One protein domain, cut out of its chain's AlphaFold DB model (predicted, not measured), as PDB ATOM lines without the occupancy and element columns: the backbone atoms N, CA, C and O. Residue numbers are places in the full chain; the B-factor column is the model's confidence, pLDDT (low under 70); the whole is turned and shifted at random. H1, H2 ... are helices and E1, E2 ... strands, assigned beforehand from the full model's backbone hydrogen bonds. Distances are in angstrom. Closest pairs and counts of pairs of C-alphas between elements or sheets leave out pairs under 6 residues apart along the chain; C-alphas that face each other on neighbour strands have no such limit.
ATOM      1  N   LEU A   9     111.081  21.363  11.141       88.44
ATOM      2  CA  LEU A   9     110.206  22.408  10.622       88.44
ATOM      3  C   LEU A   9     110.344  23.663  11.492       88.44
ATOM      4  O   LEU A   9     110.222  23.593  12.713       88.44
ATOM      5  N   GLN A  10     110.626  24.800  10.870       90.94
ATOM      6  CA  GLN A  10     110.802  26.091  11.529       90.94
ATOM      7  C   GLN A  10     109.997  27.151  10.790       90.94
ATOM      8  O   GLN A  10     109.834  27.087   9.573       90.94
ATOM      9  N   GLN A  11     109.509  28.148  11.519       89.62
ATOM     10  CA  GLN A  11     108.822  29.282  10.920       89.62
ATOM     11  C   GLN A  11     109.803  30.453  10.780       89.62
ATOM     12  O   GLN A  11     110.362  30.924  11.770       89.62
ATOM     13  N   GLN A  12     110.024  30.917   9.551       90.06
ATOM     14  CA  GLN A  12     110.830  32.097   9.235       90.06
ATOM     15  C   GLN A  12     109.885  33.219   8.790       90.06
ATOM     16  O   GLN A  12     109.440  33.280   7.643       90.06
ATOM     17  N   GLY A  13     109.510  34.082   9.739       89.00
ATOM     18  CA  GLY A  13     108.481  35.101   9.524       89.00
ATOM     19  C   GLY A  13     107.102  34.473   9.305       89.00
ATOM     20  O   GLY A  13     106.554  33.827  10.195       89.00
ATOM     21  N   THR A  14     106.526  34.659   8.119       88.56
ATOM     22  CA  THR A  14     105.228  34.070   7.733       88.56
ATOM     23  C   THR A  14     105.359  32.753   6.968       88.56
ATOM     24  O   THR A  14     104.345  32.131   6.661       88.56
ATOM     25  N   GLN A  15     106.582  32.319   6.646       87.31
ATOM     26  CA  GLN A  15     106.835  31.126   5.841       87.31
ATOM     27  C   GLN A  15     107.316  29.959   6.703       87.31
ATOM     28  O   GLN A  15     108.087  30.134   7.646       87.31
ATOM     29  N   TRP A  16     106.882  28.752   6.348       88.62
ATOM     30  CA  TRP A  16     107.417  27.516   6.906       88.62
ATOM     31  C   TRP A  16     108.638  27.068   6.105       88.62
ATOM     32  O   TRP A  16     108.613  27.039   4.877       88.62
ATOM     33  N   VAL A  17     109.702  26.697   6.808       91.88
ATOM     34  CA  VAL A  17     110.940  26.162   6.245       91.88
ATOM     35  C   VAL A  17     111.221  24.831   6.920       91.88
ATOM     36  O   VAL A  17     111.304  24.750   8.144       91.88
ATOM     37  N   ALA A  18     111.371  23.776   6.128       92.94
ATOM     38  CA  ALA A  18     111.838  22.489   6.621       92.94
ATOM     39  C   ALA A  18     113.325  22.333   6.300       92.94
ATOM     40  O   ALA A  18     113.760  22.508   5.162       92.94
ATOM     41  N   GLN A  19     114.103  22.009   7.324       93.19
ATOM     42  CA  GLN A  19     115.538  21.814   7.243       93.19
ATOM     43  C   GLN A  19     115.838  20.309   7.255       93.19
ATOM     44  O   GLN A  19     115.515  19.650   8.249       93.19
ATOM     45  N   PRO A  20     116.421  19.749   6.178       92.31
ATOM     46  CA  PRO A  20     116.863  18.357   6.154       92.31
ATOM     47  C   PRO A  20     118.073  18.144   7.088       92.31
ATOM     48  O   PRO A  20     118.701  19.123   7.508       92.31
ATOM     49  N   PRO A  21     118.436  16.887   7.403       91.69
ATOM     50  CA  PRO A  21     119.667  16.608   8.128       91.69
ATOM     51  C   PRO A  21     120.879  17.044   7.301       91.69
ATOM     52  O   PRO A  21     120.845  17.048   6.068       91.69
ATOM     53  N   ASP A  22     121.976  17.363   7.983       90.75
ATOM     54  CA  ASP A  22     123.252  17.628   7.324       90.75
ATOM     55  C   ASP A  22     123.684  16.407   6.492       90.75
ATOM     56  O   ASP A  22     123.830  15.303   7.020       90.75
ATOM     57  N   CYS A  23     123.915  16.588   5.190       89.81
ATOM     58  CA  CYS A  23     124.307  15.498   4.303       89.81
ATOM     59  C   CYS A  23     125.666  14.888   4.665       89.81
ATOM     60  O   CYS A  23     125.879  13.705   4.390       89.81
ATOM     61  N   ALA A  24     126.560  15.628   5.332       89.75
ATOM     62  CA  ALA A  24     127.810  15.063   5.836       89.75
ATOM     63  C   ALA A  24     127.560  13.989   6.909       89.75
ATOM     64  O   ALA A  24     128.273  12.985   6.956       89.75
ATOM     65  N   SER A  25     126.493  14.135   7.703       88.12
ATOM     66  CA  SER A  25     126.082  13.131   8.697       88.12
ATOM     67  C   SER A  25     125.562  11.828   8.074       88.12
ATOM     68  O   SER A  25     125.511  10.798   8.742       88.12
ATOM     69  N   LEU A  26     125.207  11.853   6.783       87.88
ATOM     70  CA  LEU A  26     124.723  10.695   6.026       87.88
ATOM     71  C   LEU A  26     125.834   9.974   5.252       87.88
ATOM     72  O   LEU A  26     125.564   8.999   4.545       87.88
ATOM     73  N   LEU A  27     127.081  10.445   5.342       89.38
ATOM     74  CA  LEU A  27     128.205   9.789   4.687       89.38
ATOM     75  C   LEU A  27     128.446   8.415   5.310       89.38
ATOM     76  O   LEU A  27     128.619   8.277   6.519       89.38
ATOM     77  N   GLN A  28     128.540   7.396   4.459       85.19
ATOM     78  CA  GLN A  28     128.879   6.045   4.903       85.19
ATOM     79  C   GLN A  28     130.207   6.039   5.665       85.19
ATOM     80  O   GLN A  28     131.149   6.703   5.215       85.19
ATOM     81  N   PRO A  29     130.314   5.313   6.789       82.44
ATOM     82  CA  PRO A  29     131.585   5.148   7.477       82.44
ATOM     83  C   PRO A  29     132.585   4.442   6.558       82.44
ATOM     84  O   PRO A  29     132.199   3.629   5.715       82.44
ATOM     85  N   GLN A  30     133.867   4.754   6.724       81.75
ATOM     86  CA  GLN A  30     134.912   3.978   6.068       81.75
ATOM     87  C   GLN A  30     134.941   2.579   6.667       81.75
ATOM     88  O   GLN A  30     134.866   2.429   7.889       81.75
ATOM     89  N   ARG A  31     134.999   1.558   5.811       79.69
ATOM     90  CA  ARG A  31     135.050   0.170   6.278       79.69
ATOM     91  C   ARG A  31     136.477  -0.286   6.531       79.69
ATOM     92  O   ARG A  31     136.700  -1.037   7.473       79.69
ATOM     93  N   ASP A  32     137.424   0.178   5.721       82.62
ATOM     94  CA  ASP A  32     138.848  -0.088   5.891       82.62
ATOM     95  C   ASP A  32     139.721   1.008   5.247       82.62
ATOM     96  O   ASP A  32     139.226   1.985   4.682       82.62
ATOM     97  N   TRP A  33     141.043   0.835   5.336       80.12
ATOM     98  CA  TRP A  33     142.040   1.773   4.812       80.12
ATOM     99  C   TRP A  33     141.983   1.975   3.287       80.12
ATOM    100  O   TRP A  33     142.479   2.984   2.788       80.12
ATOM    101  N   ARG A  34     141.387   1.046   2.527       79.75
ATOM    102  CA  ARG A  34     141.253   1.121   1.060       79.75
ATOM    103  C   ARG A  34     140.142   2.076   0.630       79.75
ATOM    104  O   ARG A  34     140.086   2.457  -0.538       79.75
ATOM    105  N   ASP A  35     139.271   2.480   1.553       79.44
ATOM    106  CA  ASP A  35     138.224   3.474   1.308       79.44
ATOM    107  C   ASP A  35     138.737   4.928   1.430       79.44
ATOM    108  O   ASP A  35     137.946   5.858   1.266       79.44
ATOM    109  N   ASN A  36     140.035   5.158   1.695       77.88
ATOM    110  CA  ASN A  36     140.609   6.507   1.846       77.88
ATOM    111  C   ASN A  36     140.474   7.383   0.599       77.88
ATOM    112  O   ASN A  36     140.083   8.541   0.716       77.88
ATOM    113  N   ASP A  37     140.706   6.816  -0.582       79.12
ATOM    114  CA  ASP A  37     140.641   7.560  -1.845       79.12
ATOM    115  C   ASP A  37     139.290   7.403  -2.560       79.12
ATOM    116  O   ASP A  37     139.106   7.845  -3.697       79.12
ATOM    117  N   ARG A  38     138.316   6.739  -1.921       79.00
ATOM    118  CA  ARG A  38     137.001   6.503  -2.520       79.00
ATOM    119  C   ARG A  38     136.037   7.634  -2.205       79.00
ATOM    120  O   ARG A  38     135.853   8.038  -1.060       79.00
ATOM    121  N   TRP A  39     135.336   8.076  -3.245       80.12
ATOM    122  CA  TRP A  39     134.219   9.002  -3.119       80.12
ATOM    123  C   TRP A  39     133.149   8.392  -2.213       80.12
ATOM    124  O   TRP A  39     132.601   7.323  -2.494       80.12
ATOM    125  N   ARG A  40     132.850   9.078  -1.110       84.00
ATOM    126  CA  ARG A  40     131.812   8.665  -0.165       84.00
ATOM    127  C   ARG A  40     130.471   9.232  -0.610       84.00
ATOM    128  O   ARG A  40     130.367  10.401  -0.970       84.00
ATOM    129  N   ILE A  41     129.438   8.398  -0.558       84.88
ATOM    130  CA  ILE A  41     128.081   8.777  -0.964       84.88
ATOM    131  C   ILE A  41     127.236   8.996   0.289       84.88
ATOM    132  O   ILE A  41     127.125   8.099   1.132       84.88
ATOM    133  N   ALA A  42     126.621  10.176   0.383       88.50
ATOM    134  CA  ALA A  42     125.637  10.528   1.402       88.50
ATOM    135  C   ALA A  42     124.265   9.934   1.038       88.50
ATOM    136  O   ALA A  42     123.409  10.602   0.447       88.50
ATOM    137  N   PHE A  43     124.071   8.646   1.328       84.75
ATOM    138  CA  PHE A  43     122.831   7.954   0.979       84.75
ATOM    139  C   PHE A  43     121.623   8.626   1.643       84.75
ATOM    140  O   PHE A  43     121.579   8.808   2.856       84.75
ATOM    141  N   GLY A  44     120.633   9.000   0.827       87.81
ATOM    142  CA  GLY A  44     119.403   9.652   1.281       87.81
ATOM    143  C   GLY A  44     119.444  11.182   1.328       87.81
ATOM    144  O   GLY A  44     118.385  11.774   1.493       87.81
ATOM    145  N   CYS A  45     120.589  11.844   1.116       91.31
ATOM    146  CA  CYS A  45     120.683  13.317   1.132       91.31
ATOM    147  C   CYS A  45     119.673  13.984   0.173       91.31
ATOM    148  O   CYS A  45     118.916  14.870   0.577       91.31
ATOM    149  N   ALA A  46     119.583  13.494  -1.069       89.56
ATOM    150  CA  ALA A  46     118.597  13.974  -2.039       89.56
ATOM    151  C   ALA A  46     117.157  13.692  -1.578       89.56
ATOM    152  O   ALA A  46     116.294  14.560  -1.667       89.56
ATOM    153  N   THR A  47     116.907  12.501  -1.028       90.56
ATOM    154  CA  THR A  47     115.588  12.094  -0.530       90.56
ATOM    155  C   THR A  47     115.105  12.996   0.604       90.56
ATOM    156  O   THR A  47     113.996  13.520   0.528       90.56
ATOM    157  N   TYR A  48     115.930  13.227   1.631       91.69
ATOM    158  CA  TYR A  48     115.558  14.086   2.756       91.69
ATOM    159  C   TYR A  48     115.400  15.547   2.339       91.69
ATOM    160  O   TYR A  48     114.489  16.214   2.816       91.69
ATOM    161  N   THR A  49     116.239  16.030   1.423       91.00
ATOM    162  CA  THR A  49     116.108  17.385   0.871       91.00
ATOM    163  C   THR A  49     114.783  17.553   0.129       91.00
ATOM    164  O   THR A  49     114.041  18.495   0.401       91.00
ATOM    165  N   ASN A  50     114.430  16.611  -0.747       89.00
ATOM    166  CA  ASN A  50     113.164  16.648  -1.483       89.00
ATOM    167  C   ASN A  50     111.950  16.557  -0.545       89.00
ATOM    168  O   ASN A  50     110.951  17.257  -0.739       89.00
ATOM    169  N   LEU A  51     112.040  15.725   0.497       89.62
ATOM    170  CA  LEU A  51     110.992  15.614   1.508       89.62
ATOM    171  C   LEU A  51     110.848  16.913   2.312       89.62
ATOM    172  O   LEU A  51     109.728  17.367   2.523       89.62
ATOM    173  N   ALA A  52     111.953  17.548   2.706       91.94
ATOM    174  CA  ALA A  52     111.926  18.833   3.396       91.94
ATOM    175  C   ALA A  52     111.243  19.914   2.541       91.94
ATOM    176  O   ALA A  52     110.364  20.620   3.027       91.94
ATOM    177  N   VAL A  53     111.543  19.983   1.241       89.00
ATOM    178  CA  VAL A  53     110.851  20.900   0.317       89.00
ATOM    179  C   VAL A  53     109.340  20.636   0.284       89.00
ATOM    180  O   VAL A  53     108.555  21.578   0.362       89.00
ATOM    181  N   SER A  54     108.931  19.365   0.252       88.00
ATOM    182  CA  SER A  54     107.510  18.979   0.261       88.00
ATOM    183  C   SER A  54     106.817  19.344   1.581       88.00
ATOM    184  O   SER A  54     105.666  19.763   1.590       88.00
ATOM    185  N   LEU A  55     107.519  19.228   2.713       88.94
ATOM    186  CA  LEU A  55     106.989  19.582   4.033       88.94
ATOM    187  C   LEU A  55     106.847  21.097   4.231       88.94
ATOM    188  O   LEU A  55     105.920  21.535   4.907       88.94
ATOM    189  N   ALA A  56     107.723  21.902   3.624       89.44
ATOM    190  CA  ALA A  56     107.622  23.365   3.658       89.44
ATOM    191  C   ALA A  56     106.362  23.889   2.939       89.44
ATOM    192  O   ALA A  56     105.888  24.990   3.222       89.44
ATOM    193  N   ARG A  57     105.800  23.092   2.023       86.50
ATOM    194  CA  ARG A  57     104.584  23.382   1.258       86.50
ATOM    195  C   ARG A  57     103.624  22.191   1.326       86.50
ATOM    196  O   ARG A  57     103.582  21.398   0.389       86.50
ATOM    197  N   PRO A  58     102.808  22.068   2.386       84.25
ATOM    198  CA  PRO A  58     101.984  20.879   2.628       84.25
ATOM    199  C   PRO A  58     101.080  20.465   1.458       84.25
ATOM    200  O   PRO A  58     100.799  19.281   1.280       84.25
ATOM    201  N   GLN A  59     100.652  21.418   0.624       86.88
ATOM    202  CA  GLN A  59      99.897  21.146  -0.599       86.88
ATOM    203  C   GLN A  59     100.634  20.223  -1.580       86.88
ATOM    204  O   GLN A  59      99.981  19.466  -2.291       86.88
ATOM    205  N   ASP A  60     101.968  20.227  -1.585       85.00
ATOM    206  CA  ASP A  60     102.779  19.384  -2.461       85.00
ATOM    207  C   ASP A  60     102.705  17.892  -2.046       85.00
ATOM    208  O   ASP A  60     102.983  17.024  -2.868       85.00
ATOM    209  N   LEU A  61     102.264  17.571  -0.815       83.19
ATOM    210  CA  LEU A  61     102.002  16.191  -0.363       83.19
ATOM    211  C   LEU A  61     100.624  15.666  -0.792       83.19
ATOM    212  O   LEU A  61     100.471  14.469  -1.028       83.19
ATOM    213  N   ALA A  62      99.619  16.542  -0.868       88.88
ATOM    214  CA  ALA A  62      98.247  16.170  -1.226       88.88
ATOM    215  C   ALA A  62      97.985  16.263  -2.738       88.88
ATOM    216  O   ALA A  62      97.254  15.450  -3.299       88.88
ATOM    217  N   ALA A  63      98.583  17.257  -3.392       88.00
ATOM    218  CA  ALA A  63      98.447  17.546  -4.812       88.00
ATOM    219  C   ALA A  63      99.832  17.879  -5.398       88.00
ATOM    220  O   ALA A  63     100.127  19.046  -5.676       88.00
ATOM    221  N   PRO A  64     100.708  16.868  -5.555       80.56
ATOM    222  CA  PRO A  64     102.054  17.081  -6.064       80.56
ATOM    223  C   PRO A  64     102.011  17.707  -7.455       80.56
ATOM    224  O   PRO A  64     101.216  17.322  -8.317       80.56
ATOM    225  N   GLN A  65     102.897  18.674  -7.689       79.88
ATOM    226  CA  GLN A  65     103.060  19.244  -9.021       79.88
ATOM    227  C   GLN A  65     103.552  18.162  -9.991       79.88
ATOM    228  O   GLN A  65     104.411  17.355  -9.617       79.88
ATOM    229  N   PRO A  66     103.068  18.152 -11.246       79.31
ATOM    230  CA  PRO A  66     103.572  17.236 -12.254       79.31
ATOM    231  C   PRO A  66     105.084  17.411 -12.402       79.31
ATOM    232  O   PRO A  66     105.569  18.472 -12.808       79.31
ATOM    233  N   TYR A  67     105.838  16.366 -12.063       70.88
ATOM    234  CA  TYR A  67     107.278  16.367 -12.256       70.88
ATOM    235  C   TYR A  67     107.560  16.411 -13.759       70.88
ATOM    236  O   TYR A  67     107.254  15.467 -14.489       70.88
ATOM    237  N   ARG A  68     108.150  17.516 -14.231       71.69
ATOM    238  CA  ARG A  68     108.685  17.624 -15.593       71.69
ATOM    239  C   ARG A  68     109.987  16.831 -15.667       71.69
ATOM    240  O   ARG A  68     111.065  17.411 -15.771       71.69
ATOM    241  N   ALA A  69     109.884  15.511 -15.535       67.81
ATOM    242  CA  ALA A  69     110.997  14.613 -15.781       67.81
ATOM    243  C   ALA A  69     111.600  14.897 -17.160       67.81
ATOM    244  O   ALA A  69     110.943  15.452 -18.050       67.81
ATOM    245  N   MET A  70     112.848  14.476 -17.347       70.50
ATOM    246  CA  MET A  70     113.458  14.458 -18.670       70.50
ATOM    247  C   MET A  70     112.529  13.715 -19.639       70.50
ATOM    248  O   MET A  70     112.062  12.617 -19.329       70.50
ATOM    249  N   GLN A  71     112.209  14.346 -20.774       76.56
ATOM    250  CA  GLN A  71     111.256  13.788 -21.731       76.56
ATOM    251  C   GLN A  71     111.720  12.397 -22.172       76.56
ATOM    252  O   GLN A  71     112.887  12.217 -22.532       76.56
ATOM    253  N   ALA A  72     110.805  11.424 -22.161       77.56
ATOM    254  CA  ALA A  72     111.090  10.051 -22.581       77.56
ATOM    255  C   ALA A  72     111.670   9.997 -24.006       77.56
ATOM    256  O   ALA A  72     112.495   9.136 -24.311       77.56
ATOM    257  N   ASP A  73     111.320  10.979 -24.838       84.50
ATOM    258  CA  ASP A  73     111.834  11.153 -26.193       84.50
ATOM    259  C   ASP A  73     113.356  11.295 -26.234       84.50
ATOM    260  O   ASP A  73     113.990  10.750 -27.132       84.50
ATOM    261  N   ALA A  74     113.981  11.946 -25.247       82.81
ATOM    262  CA  ALA A  74     115.439  12.061 -25.193       82.81
ATOM    263  C   ALA A  74     116.108  10.689 -24.999       82.81
ATOM    264  O   ALA A  74     117.093  10.375 -25.671       82.81
ATOM    265  N   ALA A  75     115.544   9.843 -24.131       82.56
ATOM    266  CA  ALA A  75     116.013   8.473 -23.943       82.56
ATOM    267  C   ALA A  75     115.735   7.607 -25.185       82.56
ATOM    268  O   ALA A  75     116.611   6.865 -25.634       82.56
ATOM    269  N   GLY A  76     114.552   7.746 -25.791       88.12
ATOM    270  CA  GLY A  76     114.192   7.052 -27.031       88.12
ATOM    271  C   GLY A  76     115.109   7.420 -28.203       88.12
ATOM    272  O   GLY A  76     115.576   6.541 -28.929       88.12
ATOM    273  N   LEU A  77     115.439   8.704 -28.351       87.38
ATOM    274  CA  LEU A  77     116.368   9.202 -29.364       87.38
ATOM    275  C   LEU A  77     117.795   8.696 -29.137       87.38
ATOM    276  O   LEU A  77     118.473   8.381 -30.112       87.38
ATOM    277  N   ALA A  78     118.243   8.568 -27.885       85.38
ATOM    278  CA  ALA A  78     119.548   7.981 -27.578       85.38
ATOM    279  C   ALA A  78     119.636   6.515 -28.043       85.38
ATOM    280  O   ALA A  78     120.599   6.134 -28.709       85.38
ATOM    281  N   VAL A  79     118.599   5.710 -27.778       89.81
ATOM    282  CA  VAL A  79     118.523   4.314 -28.251       89.81
ATOM    283  C   VAL A  79     118.462   4.244 -29.777       89.81
ATOM    284  O   VAL A  79     119.129   3.405 -30.381       89.81
ATOM    285  N   LYS A  80     117.683   5.123 -30.415       92.06
ATOM    286  CA  LYS A  80     117.586   5.179 -31.878       92.06
ATOM    287  C   LYS A  80     118.939   5.499 -32.518       92.06
ATOM    288  O   LYS A  80     119.371   4.759 -33.390       92.06
ATOM    289  N   ARG A  81     119.641   6.530 -32.039       90.56
ATOM    290  CA  ARG A  81     120.984   6.888 -32.525       90.56
ATOM    291  C   ARG A  81     121.974   5.735 -32.392       90.56
ATOM    292  O   ARG A  81     122.757   5.512 -33.305       90.56
ATOM    293  N   TYR A  82     121.903   4.982 -31.294       87.19
ATOM    294  CA  TYR A  82     122.706   3.772 -31.125       87.19
ATOM    295  C   TYR A  82     122.403   2.717 -32.197       87.19
ATOM    296  O   TYR A  82     123.323   2.212 -32.831       87.19
ATOM    297  N   ARG A  83     121.120   2.422 -32.445       92.12
ATOM    298  CA  ARG A  83     120.697   1.460 -33.481       92.12
ATOM    299  C   ARG A  83     121.086   1.893 -34.893       92.12
ATOM    300  O   ARG A  83     121.482   1.053 -35.691       92.12
ATOM    301  N   ASP A  84     121.003   3.188 -35.169       95.81
ATOM    302  CA  ASP A  84     121.299   3.772 -36.477       95.81
ATOM    303  C   ASP A  84     122.810   4.039 -36.673       95.81
ATOM    304  O   ASP A  84     123.199   4.679 -37.650       95.81
ATOM    305  N   ASN A  85     123.677   3.584 -35.753       89.19
ATOM    306  CA  ASN A  85     125.122   3.861 -35.737       89.19
ATOM    307  C   ASN A  85     125.482   5.363 -35.785       89.19
ATOM    308  O   ASN A  85     126.572   5.749 -36.201       89.19
TER     309      ASN A  85
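What this domain is: This is residues 9 to 85 of the 101 residues of an uncharacterized protein of Brenneria sp. L3-3HA (UniProt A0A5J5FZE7). A strand hairpin, E1 and E2, packs on helix H2; a long loop between H1 and H2 folds back, and residues 65 to 85, with H4, stick out as an arm. The printed part has 77 residues, mixed, in the order E1 E2 H1 H2 H3 H4. It is extended, radius of gyration of the C-alphas 19.5 A, and flat, 57 by 46 by 18 A.

Where its parts are: Find C-alpha 9 at (110.206, 22.408, 10.622), where E1, residues 9 to 12, begins; E2 is residues 15 to 19. Then come H1, 23 to 26; H2, 45 to 56, 16.7 A; H3, 59 to 62; and H4, 72 to 83, 16.9 A, ending at (120.697, 1.460, -33.481).

How they stand to each other: In the antiparallel hairpin E1 and E2, N 10 and O 17, 2.8 A, are within hydrogen-bond range. The closest C-alphas of E2 and H2, Ala 18 and Ala 52, are 4.9 A apart. H1 is close to H2 but not clearly touching: closest C-alphas Cys 23 and Cys 45, 5.3 A. H2, with residues 54 to 55 alone, and H3 only just touch, only at the corner, with 3 pairs of C-alphas within 8 A, the closest Ser 54 and Asp 60, 5.5 A. H4 is apart from H3. Every O i to N i+4 pair is within range in H2 and H4; H1 and H3 are too short for one.

The domain as a whole: The C-alphas farthest apart, Gly 13 and Asn 85, are 57.5 A apart. The printed part has no cut; the link H1 to H2 is long, 18 residues. Residue 69 alone has pLDDT under 70.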